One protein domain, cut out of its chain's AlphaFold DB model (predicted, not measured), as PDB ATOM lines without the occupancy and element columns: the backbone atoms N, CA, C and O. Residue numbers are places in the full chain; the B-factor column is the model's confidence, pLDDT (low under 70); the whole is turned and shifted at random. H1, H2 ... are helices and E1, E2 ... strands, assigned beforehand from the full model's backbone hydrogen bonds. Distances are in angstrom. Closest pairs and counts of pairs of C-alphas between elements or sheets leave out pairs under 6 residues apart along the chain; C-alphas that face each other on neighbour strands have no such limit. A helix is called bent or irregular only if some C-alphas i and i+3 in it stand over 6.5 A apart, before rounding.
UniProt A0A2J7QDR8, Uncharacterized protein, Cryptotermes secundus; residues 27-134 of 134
ATOM      1  N   LEU A  27     235.878 141.558 166.209       89.56
ATOM      2  CA  LEU A  27     234.805 141.996 167.092       89.56
ATOM      3  C   LEU A  27     234.937 141.398 168.498       89.56
ATOM      4  O   LEU A  27     234.845 142.141 169.466       89.56
ATOM      5  N   ASP A  28     235.200 140.097 168.635       91.62
ATOM      6  CA  ASP A  28     235.357 139.468 169.957       91.62
ATOM      7  C   ASP A  28     236.541 140.057 170.728       91.62
ATOM      8  O   ASP A  28     236.440 140.323 171.924       91.62
ATOM      9  N   ARG A  29     237.668 140.296 170.041       93.25
ATOM     10  CA  ARG A  29     238.844 140.946 170.643       93.25
ATOM     11  C   ARG A  29     238.537 142.377 171.066       93.25
ATOM     12  O   ARG A  29     238.889 142.764 172.177       93.25
ATOM     13  N   PHE A  30     237.846 143.131 170.213       94.69
ATOM     14  CA  PHE A  30     237.397 144.476 170.544       94.69
ATOM     15  C   PHE A  30     236.460 144.477 171.755       94.69
ATOM     16  O   PHE A  30     236.646 145.287 172.652       94.69
ATOM     17  N   LEU A  31     235.486 143.565 171.824       96.12
ATOM     18  CA  LEU A  31     234.536 143.511 172.936       96.12
ATOM     19  C   LEU A  31     235.224 143.245 174.276       96.12
ATOM     20  O   LEU A  31     234.826 143.840 175.273       96.12
ATOM     21  N   VAL A  32     236.257 142.399 174.300       96.25
ATOM     22  CA  VAL A  32     237.069 142.182 175.506       96.25
ATOM     23  C   VAL A  32     237.772 143.479 175.916       96.25
ATOM     24  O   VAL A  32     237.586 143.934 177.041       96.25
ATOM     25  N   ALA A  33     238.488 144.130 174.992       96.56
ATOM     26  CA  ALA A  33     239.185 145.389 175.273       96.56
ATOM     27  C   ALA A  33     238.224 146.521 175.690       96.56
ATOM     28  O   ALA A  33     238.516 147.292 176.603       96.56
ATOM     29  N   PHE A  34     237.050 146.594 175.058       97.44
ATOM     30  CA  PHE A  34     235.987 147.538 175.384       97.44
ATOM     31  C   PHE A  34     235.504 147.342 176.822       97.44
ATOM     32  O   PHE A  34     235.429 148.301 177.583       97.44
ATOM     33  N   GLN A  35     235.207 146.103 177.219       97.69
ATOM     34  CA  GLN A  35     234.750 145.797 178.576       97.69
ATOM     35  C   GLN A  35     235.826 146.102 179.624       97.69
ATOM     36  O   GLN A  35     235.515 146.706 180.647       97.69
ATOM     37  N   GLU A  36     237.084 145.748 179.356       97.94
ATOM     38  CA  GLU A  36     238.217 146.045 180.241       97.94
ATOM     39  C   GLU A  36     238.453 147.548 180.419       97.94
ATOM     40  O   GLU A  36     238.806 147.993 181.512       97.94
ATOM     41  N   GLN A  37     238.266 148.344 179.361       97.31
ATOM     42  CA  GLN A  37     238.368 149.797 179.458       97.31
ATOM     43  C   GLN A  37     237.186 150.389 180.230       97.31
ATOM     44  O   GLN A  37     237.398 151.207 181.120       97.31
ATOM     45  N   VAL A  38     235.955 149.958 179.939       97.88
ATOM     46  CA  VAL A  38     234.753 150.465 180.621       97.88
ATOM     47  C   VAL A  38     234.742 150.107 182.109       97.88
ATOM     48  O   VAL A  38     234.276 150.905 182.916       97.88
ATOM     49  N   ALA A  39     235.327 148.973 182.500       97.50
ATOM     50  CA  ALA A  39     235.497 148.605 183.907       97.50
ATOM     51  C   ALA A  39     236.374 149.591 184.708       97.50
ATOM     52  O   ALA A  39     236.342 149.580 185.936       97.50
ATOM     53  N   LYS A  40     237.162 150.441 184.034       97.56
ATOM     54  CA  LYS A  40     237.988 151.492 184.657       97.56
ATOM     55  C   LYS A  40     237.283 152.849 184.714       97.56
ATOM     56  O   LYS A  40     237.814 153.774 185.325       97.56
ATOM     57  N   ASN A  41     236.136 152.992 184.052       97.00
ATOM     58  CA  ASN A  41     235.388 154.241 184.021       97.00
ATOM     59  C   ASN A  41     234.574 154.427 185.312       97.00
ATOM     60  O   ASN A  41     234.392 153.502 186.105       97.00
ATOM     61  N   ALA A  42     234.047 155.636 185.508       95.94
ATOM     62  CA  ALA A  42     233.121 155.911 186.597       95.94
ATOM     63  C   ALA A  42     231.854 155.041 186.482       95.94
ATOM     64  O   ALA A  42     231.335 154.814 185.384       95.94
ATOM     65  N   VAL A  43     231.345 154.582 187.626       96.88
ATOM     66  CA  VAL A  43     230.112 153.790 187.729       96.88
ATOM     67  C   VAL A  43     228.916 154.722 187.927       96.88
ATOM     68  O   VAL A  43     228.971 155.654 188.728       96.88
ATOM     69  N   TYR A  44     227.819 154.453 187.220       96.56
ATOM     70  CA  TYR A  44     226.544 155.141 187.404       96.56
ATOM     71  C   TYR A  44     225.706 154.409 188.453       96.56
ATOM     72  O   TYR A  44     225.216 153.307 188.201       96.56
ATOM     73  N   VAL A  45     225.530 155.024 189.621       96.12
ATOM     74  CA  VAL A  45     224.686 154.479 190.692       96.12
ATOM     75  C   VAL A  45     223.249 154.957 190.508       96.12
ATOM     76  O   VAL A  45     223.016 156.146 190.294       96.12
ATOM     77  N   THR A  46     222.280 154.043 190.589       93.81
ATOM     78  CA  THR A  46     220.855 154.368 190.434       93.81
ATOM     79  C   THR A  46     219.971 153.535 191.352       93.81
ATOM     80  O   THR A  46     220.286 152.390 191.657       93.81
ATOM     81  N   THR A  47     218.839 154.105 191.760       93.81
ATOM     82  CA  THR A  47     217.748 153.394 192.447       93.81
ATOM     83  C   THR A  47     216.650 152.944 191.478       93.81
ATOM     84  O   THR A  47     215.662 152.353 191.902       93.81
ATOM     85  N   GLU A  48     216.766 153.286 190.190       91.31
ATOM     86  CA  GLU A  48     215.808 152.875 189.160       91.31
ATOM     87  C   GLU A  48     215.903 151.365 188.897       91.31
ATOM     88  O   GLU A  48     216.998 150.805 188.817       91.31
ATOM     89  N   GLU A  49     214.752 150.715 188.715       92.62
ATOM     90  CA  GLU A  49     214.696 149.319 188.285       92.62
ATOM     91  C   GLU A  49     215.215 149.188 186.846       92.62
ATOM     92  O   GLU A  49     214.823 149.938 185.950       92.62
ATOM     93  N   LEU A  50     216.128 148.239 186.628       95.25
ATOM     94  CA  LEU A  50     216.776 148.037 185.334       95.25
ATOM     95  C   LEU A  50     216.001 147.016 184.504       95.25
ATOM     96  O   LEU A  50     215.977 145.826 184.818       95.25
ATOM     97  N   GLU A  51     215.418 147.488 183.407       95.94
ATOM     98  CA  GLU A  51     214.745 146.650 182.415       95.94
ATOM     99  C   GLU A  51     215.736 145.752 181.654       95.94
ATOM    100  O   GLU A  51     216.958 145.933 181.701       95.94
ATOM    101  N   LEU A  52     215.218 144.779 180.901       97.69
ATOM    102  CA  LEU A  52     216.041 143.979 179.997       97.69
ATOM    103  C   LEU A  52     216.660 144.852 178.899       97.69
ATOM    104  O   LEU A  52     216.043 145.769 178.363       97.69
ATOM    105  N   CYS A  53     217.892 144.520 178.526       98.25
ATOM    106  CA  CYS A  53     218.589 145.148 177.415       98.25
ATOM    107  C   CYS A  53     217.760 145.034 176.131       98.25
ATOM    108  O   CYS A  53     217.538 143.927 175.641       98.25
ATOM    109  N   ILE A  54     217.419 146.167 175.514       96.88
ATOM    110  CA  ILE A  54     216.604 146.201 174.288       96.88
ATOM    111  C   ILE A  54     217.311 145.590 173.068       96.88
ATOM    112  O   ILE A  54     216.677 145.312 172.055       96.88
ATOM    113  N   GLY A  55     218.634 145.402 173.144       93.44
ATOM    114  CA  GLY A  55     219.441 144.830 172.067       93.44
ATOM    115  C   GLY A  55     219.482 143.300 172.059       93.44
ATOM    116  O   GLY A  55     219.467 142.706 170.986       93.44
ATOM    117  N   CYS A  56     219.564 142.650 173.226       96.25
ATOM    118  CA  CYS A  56     219.631 141.181 173.315       96.25
ATOM    119  C   CYS A  56     218.420 140.531 173.983       96.25
ATOM    120  O   CYS A  56     218.251 139.327 173.818       96.25
ATOM    121  N   MET A  57     217.627 141.287 174.750       96.44
ATOM    122  CA  MET A  57     216.493 140.809 175.551       96.44
ATOM    123  C   MET A  57     216.827 139.650 176.510       96.44
ATOM    124  O   MET A  57     215.949 138.885 176.891       96.44
ATOM    125  N   GLN A  58     218.098 139.500 176.895       95.75
ATOM    126  CA  GLN A  58     218.580 138.361 177.695       95.75
ATOM    127  C   GLN A  58     219.096 138.758 179.076       95.75
ATOM    128  O   GLN A  58     218.995 137.982 180.019       95.75
ATOM    129  N   THR A  59     219.674 139.951 179.203       96.56
ATOM    130  CA  THR A  59     220.269 140.433 180.453       96.56
ATOM    131  C   THR A  59     219.709 141.805 180.794       96.56
ATOM    132  O   THR A  59     219.388 142.552 179.864       96.56
ATOM    133  N   PRO A  60     219.664 142.191 182.078       97.19
ATOM    134  CA  PRO A  60     219.352 143.561 182.463       97.19
ATOM    135  C   PRO A  60     220.259 144.574 181.756       97.19
ATOM    136  O   PRO A  60     221.425 144.291 181.441       97.19
ATOM    137  N   ALA A  61     219.719 145.757 181.488       97.75
ATOM    138  CA  ALA A  61     220.494 146.900 181.055       97.75
ATOM    139  C   ALA A  61     221.491 147.266 182.157       97.75
ATOM    140  O   ALA A  61     221.120 147.436 183.310       97.75
ATOM    141  N   ASN A  62     222.771 147.370 181.810       97.50
ATOM    142  CA  ASN A  62     223.840 147.628 182.775       97.50
ATOM    143  C   ASN A  62     224.862 148.648 182.263       97.50
ATOM    144  O   ASN A  62     226.006 148.665 182.714       97.50
ATOM    145  N   VAL A  63     224.453 149.496 181.313       97.81
ATOM    146  CA  VAL A  63     225.285 150.578 180.788       97.81
ATOM    147  C   VAL A  63     224.510 151.890 180.678       97.81
ATOM    148  O   VAL A  63     223.371 151.932 180.200       97.81
ATOM    149  N   LYS A  64     225.151 152.980 181.091       97.81
ATOM    150  CA  LYS A  64     224.678 154.354 180.936       97.81
ATOM    151  C   LYS A  64     225.743 155.151 180.193       97.81
ATOM    152  O   LYS A  64     226.930 154.992 180.440       97.81
ATOM    153  N   LEU A  65     225.306 156.018 179.284       98.12
ATOM    154  CA  LEU A  65     226.183 157.020 178.682       98.12
ATOM    155  C   LEU A  65     226.119 158.301 179.518       98.12
ATOM    156  O   LEU A  65     225.020 158.831 179.732       98.12
ATOM    157  N   GLN A  66     227.273 158.779 179.972       95.81
ATOM    158  CA  GLN A  66     227.456 160.025 180.714       95.81
ATOM    159  C   GLN A  66     228.730 160.703 180.230       95.81
ATOM    160  O   GLN A  66     229.758 160.055 180.107       95.81
ATOM    161  N   LYS A  67     228.668 162.009 179.956       94.56
ATOM    162  CA  LYS A  67     229.847 162.740 179.491       94.56
ATOM    163  C   LYS A  67     230.849 162.865 180.640       94.56
ATOM    164  O   LYS A  67     230.642 163.680 181.536       94.56
ATOM    165  N   TYR A  68     231.919 162.085 180.573       93.56
ATOM    166  CA  TYR A  68     233.044 162.121 181.506       93.56
ATOM    167  C   TYR A  68     234.352 162.492 180.815       93.56
ATOM    168  O   TYR A  68     235.305 162.870 181.491       93.56
ATOM    169  N   CYS A  69     234.415 162.428 179.484       92.44
ATOM    170  CA  CYS A  69     235.590 162.897 178.770       92.44
ATOM    171  C   CYS A  69     235.694 164.433 178.767       92.44
ATOM    172  O   CYS A  69     234.721 165.159 178.490       92.44
ATOM    173  N   ASP A  70     236.925 164.913 178.931       85.19
ATOM    174  CA  ASP A  70     237.334 166.291 178.645       85.19
ATOM    175  C   ASP A  70     237.680 166.444 177.159       85.19
ATOM    176  O   ASP A  70     238.794 166.779 176.759       85.19
ATOM    177  N   ASP A  71     236.704 166.131 176.311       76.19
ATOM    178  CA  ASP A  71     236.851 166.226 174.866       76.19
ATOM    179  C   ASP A  71     236.769 167.690 174.408       76.19
ATOM    180  O   ASP A  71     235.683 168.253 174.250       76.19
ATOM    181  N   LEU A  72     237.943 168.301 174.219       70.06
ATOM    182  CA  LEU A  72     238.135 169.659 173.695       70.06
ATOM    183  C   LEU A  72     238.367 169.685 172.171       70.06
ATOM    184  O   LEU A  72     238.984 170.619 171.656       70.06
ATOM    185  N   THR A  73     237.929 168.655 171.438       70.00
ATOM    186  CA  THR A  73     238.079 168.614 169.973       70.00
ATOM    187  C   THR A  73     237.435 169.816 169.270       70.00
ATOM    188  O   THR A  73     236.543 170.486 169.792       70.00
ATOM    189  N   VAL A  74     237.932 170.100 168.060       62.12
ATOM    190  CA  VAL A  74     237.500 171.213 167.197       62.12
ATOM    191  C   VAL A  74     235.972 171.219 167.034       62.12
ATOM    192  O   VAL A  74     235.339 170.161 166.989       62.12
ATOM    193  N   GLN A  75     235.382 172.419 166.946       60.25
ATOM    194  CA  GLN A  75     233.935 172.649 166.843       60.25
ATOM    195  C   GLN A  75     233.229 171.629 165.930       60.25
ATOM    196  O   GLN A  75     233.448 171.606 164.722       60.25
ATOM    197  N   GLY A  76     232.347 170.817 166.524       67.50
ATOM    198  CA  GLY A  76     231.450 169.893 165.816       67.50
ATOM    199  C   GLY A  76     231.744 168.399 165.997       67.50
ATOM    200  O   GLY A  76     230.858 167.587 165.724       67.50
ATOM    201  N   ASP A  77     232.927 168.019 166.495       80.38
ATOM    202  CA  ASP A  77     233.270 166.606 166.742       80.38
ATOM    203  C   ASP A  77     233.180 166.187 168.222       80.38
ATOM    204  O   ASP A  77     233.205 164.996 168.539       80.38
ATOM    205  N   SER A  78     233.025 167.139 169.141       90.19
ATOM    206  CA  SER A  78     233.047 166.892 170.586       90.19
ATOM    207  C   SER A  78     231.926 165.961 171.071       90.19
ATOM    208  O   SER A  78     230.778 166.075 170.628       90.19
ATOM    209  N   CYS A  79     232.226 165.098 172.042       94.31
ATOM    210  CA  CYS A  79     231.219 164.336 172.778       94.31
ATOM    211  C   CYS A  79     230.187 165.248 173.460       94.31
ATOM    212  O   CYS A  79     230.516 166.306 174.008       94.31
ATOM    213  N   THR A  80     228.925 164.820 173.460       94.56
ATOM    214  CA  THR A  80     227.787 165.575 173.992       94.56
ATOM    215  C   THR A  80     227.049 164.798 175.078       94.56
ATOM    216  O   THR A  80     227.082 163.571 175.141       94.56
ATOM    217  N   THR A  81     226.367 165.517 175.970       95.12
ATOM    218  CA  THR A  81     225.656 164.906 177.102       95.12
ATOM    219  C   THR A  81     224.496 164.020 176.641       95.12
ATOM    220  O   THR A  81     223.663 164.426 175.830       95.12
ATOM    221  N   CYS A  82     224.408 162.812 177.208       96.62
ATOM    222  CA  CYS A  82     223.322 161.864 176.971       96.62
ATOM    223  C   CYS A  82     222.394 161.731 178.191       96.62
ATOM    224  O   CYS A  82     222.802 161.238 179.244       96.62
ATOM    225  N   SER A  83     221.113 162.071 178.025       95.94
ATOM    226  CA  SER A  83     220.098 161.985 179.093       95.94
ATOM    227  C   SER A  83     219.164 160.769 178.984       95.94
ATOM    228  O   SER A  83     218.176 160.688 179.702       95.94
ATOM    229  N   CYS A  84     219.447 159.809 178.096       96.50
ATOM    230  CA  CYS A  84     218.638 158.591 177.967       96.50
ATOM    231  C   CYS A  84     218.795 157.663 179.178       96.50
ATOM    232  O   CYS A  84     219.889 157.578 179.737       96.50
ATOM    233  N   ARG A  85     217.744 156.914 179.528       96.06
ATOM    234  CA  ARG A  85     217.801 155.866 180.561       96.06
ATOM    235  C   ARG A  85     218.744 154.712 180.168       96.06
ATOM    236  O   ARG A  85     218.977 154.511 178.969       96.06
ATOM    237  N   PRO A  86     219.285 153.949 181.137       96.56
ATOM    238  CA  PRO A  86     219.974 152.694 180.851       96.56
ATOM    239  C   PRO A  86     219.015 151.684 180.210       96.56
ATOM    240  O   PRO A  86     218.085 151.215 180.850       96.56
ATOM    241  N   LEU A  87     219.237 151.358 178.937       96.94
ATOM    242  CA  LEU A  87     218.401 150.406 178.182       96.94
ATOM    243  C   LEU A  87     219.221 149.322 177.474       96.94
ATOM    244  O   LEU A  87     218.678 148.465 176.784       96.94
ATOM    245  N   TRP A  88     220.545 149.365 177.611       98.06
ATOM    246  CA  TRP A  88     221.469 148.471 176.922       98.06
ATOM    247  C   TRP A  88     222.346 147.741 177.933       98.06
ATOM    248  O   TRP A  88     222.656 148.264 179.002       98.06
ATOM    249  N   CYS A  89     222.773 146.530 177.587       98.38
ATOM    250  CA  CYS A  89     223.860 145.870 178.290       98.38
ATOM    251  C   CYS A  89     225.212 146.240 177.671       98.38
ATOM    252  O   CYS A  89     225.294 146.638 176.502       98.38
ATOM    253  N   LEU A  90     226.279 146.069 178.446       98.06
ATOM    254  CA  LEU A  90     227.642 146.435 178.078       98.06
ATOM    255  C   LEU A  90     228.087 145.773 176.767       98.06
ATOM    256  O   LEU A  90     228.643 146.435 175.894       98.06
ATOM    257  N   THR A  91     227.773 144.490 176.581       97.88
ATOM    258  CA  THR A  91     228.109 143.749 175.358       97.88
ATOM    259  C   THR A  91     227.398 144.313 174.130       97.88
ATOM    260  O   THR A  91     228.023 144.500 173.087       97.88
ATOM    261  N   CYS A  92     226.097 144.598 174.226       98.06
ATOM    262  CA  CYS A  92     225.343 145.160 173.106       98.06
ATOM    263  C   CYS A  92     225.786 146.592 172.789       98.06
ATOM    264  O   CYS A  92     225.880 146.940 171.615       98.06
ATOM    265  N   MET A  93     226.125 147.390 173.805       98.25
ATOM    266  CA  MET A  93     226.702 148.719 173.598       98.25
ATOM    267  C   MET A  93     228.082 148.646 172.936       98.25
ATOM    268  O   MET A  93     228.342 149.408 172.012       98.25
ATOM    269  N   GLY A  94     228.936 147.696 173.322       97.50
ATOM    270  CA  GLY A  94     230.218 147.462 172.650       97.50
ATOM    271  C   GLY A  94     230.040 147.062 171.181       97.50
ATOM    272  O   GLY A  94     230.703 147.609 170.303       97.50
ATOM    273  N   LYS A  95     229.085 146.173 170.875       96.38
ATOM    274  CA  LYS A  95     228.760 145.797 169.485       96.38
ATOM    275  C   LYS A  95     228.248 146.988 168.679       96.38
ATOM    276  O   LYS A  95     228.631 147.157 167.524       96.38
ATOM    277  N   TRP A  96     227.399 147.813 169.289       97.19
ATOM    278  CA  TRP A  96     226.927 149.053 168.685       97.19
ATOM    279  C   TRP A  96     228.078 150.018 168.417       97.19
ATOM    280  O   TRP A  96     228.171 150.577 167.333       97.19
ATOM    281  N   PHE A  97     228.975 150.193 169.383       97.75
ATOM    282  CA  PHE A  97     230.134 151.051 169.223       97.75
ATOM    283  C   PHE A  97     230.997 150.573 168.051       97.75
ATOM    284  O   PHE A  97     231.273 151.367 167.157       97.75
ATOM    285  N   ALA A  98     231.343 149.281 168.002       95.75
ATOM    286  CA  ALA A  98     232.145 148.677 166.936       95.75
ATOM    287  C   ALA A  98     231.524 148.852 165.540       95.75
ATOM    288  O   ALA A  98     232.234 149.149 164.582       95.75
ATOM    289  N   SER A  99     230.198 148.714 165.415       94.62
ATOM    290  CA  SER A  99     229.507 148.849 164.123       94.62
ATOM    291  C   SER A  99     229.482 150.280 163.581       94.62
ATOM    292  O   SER A  99     229.171 150.489 162.410       94.62
ATOM    293  N   ARG A 100     229.805 151.272 164.421       95.38
ATOM    294  CA  ARG A 100     229.941 152.681 164.032       95.38
ATOM    295  C   ARG A 100     231.365 153.076 163.658       95.38
ATOM    296  O   ARG A 100     231.560 154.222 163.267       95.38
ATOM    297  N   GLN A 101     232.324 152.157 163.763       94.81
ATOM    298  CA  GLN A 101     233.726 152.432 163.468       94.81
ATOM    299  C   GLN A 101     234.104 152.090 162.028       94.81
ATOM    300  O   GLN A 101     233.435 151.292 161.362       94.81
ATOM    301  N   ASP A 102     235.208 152.672 161.563       91.75
ATOM    302  CA  ASP A 102     235.792 152.357 160.262       91.75
ATOM    303  C   ASP A 102     236.383 150.942 160.270       91.75
ATOM    304  O   ASP A 102     237.373 150.662 160.948       91.75
ATOM    305  N   GLN A 103     235.773 150.032 159.510       89.44
ATOM    306  CA  GLN A 103     236.175 148.626 159.469       89.44
ATOM    307  C   GLN A 103     237.542 148.407 158.800       89.44
ATOM    308  O   GLN A 103     238.148 147.357 159.008       89.44
ATOM    309  N   ASN A 104     238.039 149.391 158.043       91.00
ATOM    310  CA  ASN A 104     239.370 149.346 157.436       91.00
ATOM    311  C   ASN A 104     240.476 149.781 158.410       91.00
ATOM    312  O   ASN A 104     241.637 149.456 158.177       91.00
ATOM    313  N   HIS A 105     240.113 150.470 159.500       92.38
ATOM    314  CA  HIS A 105     241.039 151.049 160.482       92.38
ATOM    315  C   HIS A 105     240.744 150.588 161.927       92.38
ATOM    316  O   HIS A 105     240.456 151.417 162.804       92.38
ATOM    317  N   PRO A 106     240.791 149.269 162.214       91.44
ATOM    318  CA  PRO A 106     240.488 148.697 163.531       91.44
ATOM    319  C   PRO A 106     241.350 149.217 164.683       91.44
ATOM    320  O   PRO A 106     240.896 149.267 165.826       91.44
ATOM    321  N   GLU A 107     242.577 149.636 164.396       92.25
ATOM    322  CA  GLU A 107     243.507 150.238 165.348       92.25
ATOM    323  C   GLU A 107     242.976 151.538 165.966       92.25
ATOM    324  O   GLU A 107     243.358 151.891 167.080       92.25
ATOM    325  N   THR A 108     242.060 152.227 165.278       93.94
ATOM    326  CA  THR A 108     241.496 153.506 165.735       93.94
ATOM    327  C   THR A 108     240.239 153.347 166.586       93.94
ATOM    328  O   THR A 108     239.818 154.306 167.230       93.94
ATOM    329  N   TRP A 109     239.628 152.156 166.625       95.31
ATOM    330  CA  TRP A 109     238.294 151.970 167.210       95.31
ATOM    331  C   TRP A 109     238.223 152.456 168.656       95.31
ATOM    332  O   TRP A 109     237.313 153.198 169.003       95.31
ATOM    333  N   MET A 110     239.203 152.103 169.490       94.06
ATOM    334  CA  MET A 110     239.205 152.466 170.915       94.06
ATOM    335  C   MET A 110     239.237 153.985 171.160       94.06
ATOM    336  O   MET A 110     238.678 154.453 172.148       94.06
ATOM    337  N   SER A 111     239.879 154.745 170.268       93.12
ATOM    338  CA  SER A 111     240.007 156.208 170.348       93.12
ATOM    339  C   SER A 111     238.899 156.973 169.620       93.12
ATOM    340  O   SER A 111     238.806 158.191 169.751       93.12
ATOM    341  N   SER A 112     238.083 156.276 168.836       94.31
ATOM    342  CA  SER A 112     237.027 156.880 168.031       94.31
ATOM    343  C   SER A 112     235.753 157.132 168.845       94.31
ATOM    344  O   SER A 112     235.670 156.880 170.051       94.31
ATOM    345  N   LYS A 113     234.740 157.692 168.182       95.62
ATOM    346  CA  LYS A 113     233.457 158.068 168.782       95.62
ATOM    347  C   LYS A 113     232.319 157.282 168.142       95.62
ATOM    348  O   LYS A 113     232.426 156.772 167.029       95.62
ATOM    349  N   ALA A 114     231.199 157.211 168.842       96.50
ATOM    350  CA  ALA A 114     229.946 156.676 168.332       96.50
ATOM    351  C   ALA A 114     228.787 157.608 168.710       96.50
ATOM    352  O   ALA A 114     228.962 158.605 169.412       96.50
ATOM    353  N   THR A 115     227.586 157.296 168.227       97.12
ATOM    354  CA  THR A 115     226.363 158.024 168.580       97.12
ATOM    355  C   THR A 115     225.439 157.145 169.405       97.12
ATOM    356  O   THR A 115     225.310 155.950 169.139       97.12
ATOM    357  N   CYS A 116     224.792 157.714 170.422       97.56
ATOM    358  CA  CYS A 116     223.816 156.999 171.235       97.56
ATOM    359  C   CYS A 116     222.716 156.405 170.332       97.56
ATOM    360  O   CYS A 116     222.148 157.145 169.521       97.56
ATOM    361  N   PRO A 117     222.355 155.115 170.480       96.31
ATOM    362  CA  PRO A 117     221.330 154.480 169.648       96.31
ATOM    363  C   PRO A 117     219.934 155.108 169.789       96.31
ATOM    364  O   PRO A 117     219.074 154.860 168.951       96.31
ATOM    365  N   LEU A 118     219.711 155.921 170.830       96.25
ATOM    366  CA  LEU A 118     218.418 156.521 171.152       96.25
ATOM    367  C   LEU A 118     218.364 158.009 170.782       96.25
ATOM    368  O   LEU A 118     217.566 158.404 169.939       96.25
ATOM    369  N   CYS A 119     219.227 158.840 171.375       96.69
ATOM    370  CA  CYS A 119     219.203 160.296 171.166       96.69
ATOM    371  C   CYS A 119     220.296 160.824 170.229       96.69
ATOM    372  O   CYS A 119     220.366 162.027 169.999       96.69
ATOM    373  N   ARG A 120     221.159 159.947 169.699       96.19
ATOM    374  CA  ARG A 120     222.280 160.286 168.804       96.19
ATOM    375  C   ARG A 120     223.347 161.223 169.383       96.19
ATOM    376  O   ARG A 120     224.208 161.669 168.628       96.19
ATOM    377  N   SER A 121     223.345 161.483 170.694       95.69
ATOM    378  CA  SER A 121     224.458 162.165 171.371       95.69
ATOM    379  C   SER A 121     225.784 161.477 171.043       95.69
ATOM    380  O   SER A 121     225.851 160.244 170.997       95.69
ATOM    381  N   ARG A 122     226.824 162.264 170.754       95.81
ATOM    382  CA  ARG A 122     228.157 161.724 170.464       95.81
ATOM    383  C   ARG A 122     228.807 161.319 171.774       95.81
ATOM    384  O   ARG A 122     228.742 162.078 172.735       95.81
ATOM    385  N   PHE A 123     229.439 160.159 171.801       97.06
ATOM    386  CA  PHE A 123     230.133 159.664 172.980       97.06
ATOM    387  C   PHE A 123     231.395 158.899 172.577       97.06
ATOM    388  O   PHE A 123     231.461 158.315 171.490       97.06
ATOM    389  N   CYS A 124     232.388 158.898 173.460       96.56
ATOM    390  CA  CYS A 124     233.606 158.104 173.326       96.56
ATOM    391  C   CYS A 124     233.637 157.000 174.386       96.56
ATOM    392  O   CYS A 124     232.741 156.893 175.224       96.56
ATOM    393  N   MET A 125     234.681 156.174 174.377       95.69
ATOM    394  CA  MET A 125     234.796 155.062 175.321       95.69
ATOM    395  C   MET A 125     234.784 155.491 176.792       95.69
ATOM    396  O   MET A 125     234.305 154.741 177.637       95.69
ATOM    397  N   LEU A 126     235.281 156.691 177.096       96.50
ATOM    398  CA  LEU A 126     235.335 157.230 178.458       96.50
ATOM    399  C   LEU A 126     233.959 157.664 178.982       96.50
ATOM    400  O   LEU A 126     233.771 157.766 180.189       96.50
ATOM    401  N   ASP A 127     232.989 157.877 178.090       97.38
ATOM    402  CA  ASP A 127     231.628 158.291 178.448       97.38
ATOM    403  C   ASP A 127     230.703 157.104 178.768       97.38
ATOM    404  O   ASP A 127     229.503 157.266 178.996       97.38
ATOM    405  N   VAL A 128     231.233 155.883 178.710       98.12
ATOM    406  CA  VAL A 128     230.479 154.655 178.948       98.12
ATOM    407  C   VAL A 128     230.657 154.237 180.402       98.12
ATOM    408  O   VAL A 128     231.761 153.913 180.824       98.12
ATOM    409  N   SER A 129     229.564 154.181 181.151       97.88
ATOM    410  CA  SER A 129     229.558 153.824 182.570       97.88
ATOM    411  C   SER A 129     228.775 152.548 182.810       97.88
ATOM    412  O   SER A 129     227.655 152.395 182.314       97.88
ATOM    413  N   GLN A 130     229.339 151.633 183.600       97.69
ATOM    414  CA  GLN A 130     228.564 150.509 184.119       97.69
ATOM    415  C   GLN A 130     227.517 151.026 185.101       97.69
ATOM    416  O   GLN A 130     227.763 151.988 185.827       97.69
ATOM    417  N   VAL A 131     226.350 150.393 185.110       97.00
ATOM    418  CA  VAL A 131     225.285 150.734 186.054       97.00
ATOM    419  C   VAL A 131     225.365 149.827 187.267       97.00
ATOM    420  O   VAL A 131     225.458 148.608 187.123       97.00
ATOM    421  N   GLN A 132     225.285 150.431 188.447       93.56
ATOM    422  CA  GLN A 132     225.198 149.735 189.719       93.56
ATOM    423  C   GLN A 132     223.892 150.134 190.425       93.56
ATOM    424  O   GLN A 132     223.695 151.317 190.711       93.56
ATOM    425  N   PRO A 133     222.989 149.177 190.698       88.88
ATOM    426  CA  PRO A 133     221.857 149.410 191.586       88.88
ATOM    427  C   PRO A 133     222.351 149.776 192.992       88.88
ATOM    428  O   PRO A 133     223.321 149.179 193.469       88.88
ATOM    429  N   MET A 134     221.712 150.766 193.618       82.69
ATOM    430  CA  MET A 134     221.963 151.144 195.015       82.69
ATOM    431  C   MET A 134     221.307 150.175 195.999       82.69
ATOM    432  O   MET A 134     220.184 149.709 195.705       82.69
TER     433      MET A 134
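This is residues 27 to 134 of the 134 residues of an uncharacterized protein of Cryptotermes secundus (UniProt A0A2J7QDR8). Look for helix H2 bridging two small sheets: its residues 90 to 94 pack on the sheet of E1, E5 and E2, and its residues 96 to 99 on the hairpin E3 and E4. H1 crosses H2, short H3 is near both, and two long loops, residues 47 to 62 and 66 to 89, run between the parts. The 108 printed residues, under half in named elements, hold three named helices and five named strands in the order H1 E1 E2 H2 H3 E3 E4 E5; the class is mixed. The larger sheet is mixed, in the order E1 E5 E2; the whole is compact, with a radius of gyration of the C-alphas of 13.3 A and spans of 37 by 30 by 24 A.

Start at inner strand E5, residues 128 to 133. Its residues 131 to 133 pair with parallel E1, residues 44 to 46 (N 44 and O 130, 2.8 A), and its residues 128 to 130 with antiparallel E2, residues 63 to 65 (N 64 and O 129, 2.8 A). H2, residues 90 to 99, is on this sheet at a height of 11.3 A; its closest C-alphas to E2 are Leu 90 and Val 63, 5.5 A. The hairpin of E3, residues 113 to 115, and E4, residues 122 to 124, is antiparallel, with N 114 and O 123 2.9 A apart; the closest C-alphas of H2 and E3 are Phe 97 and Ala 114, 5.7 A. H1, residues 27 to 38, touches H2 at a steep tilt of 57 degrees, opposite ways, closest at the C-alphas of Leu 31 and Gly 94, 5.9 A; it only grazes the larger sheet. H3, residues 106 to 111, is close but not clearly touching H1, the closest C-alphas being Phe 34 and Met 110, 7.4 A. Each O i to N i+4 pair is within hydrogen-bond range in H1 and H2; H3 has 0 of 2, but 2 of 3 O i to N i+3 pairs.

Find C-alpha 27 at (234.805, 141.996, 167.092); from there H1 runs 16.0 A. H2 starts at (227.642, 146.435, 178.078) and spans 14.3 A; E5 spans 16.2 A to C-alpha 133 at (221.857, 149.410, 191.586). H3 is irregular, with C-alphas 107 and 110 7.4 A apart.

The C-alphas farthest apart are Asn 104 and Met 134, 41.5 A. The printed part has no cut; the links E1 to E2 and E2 to H2 are long. Confidence is under 70 at residues 74 to 76.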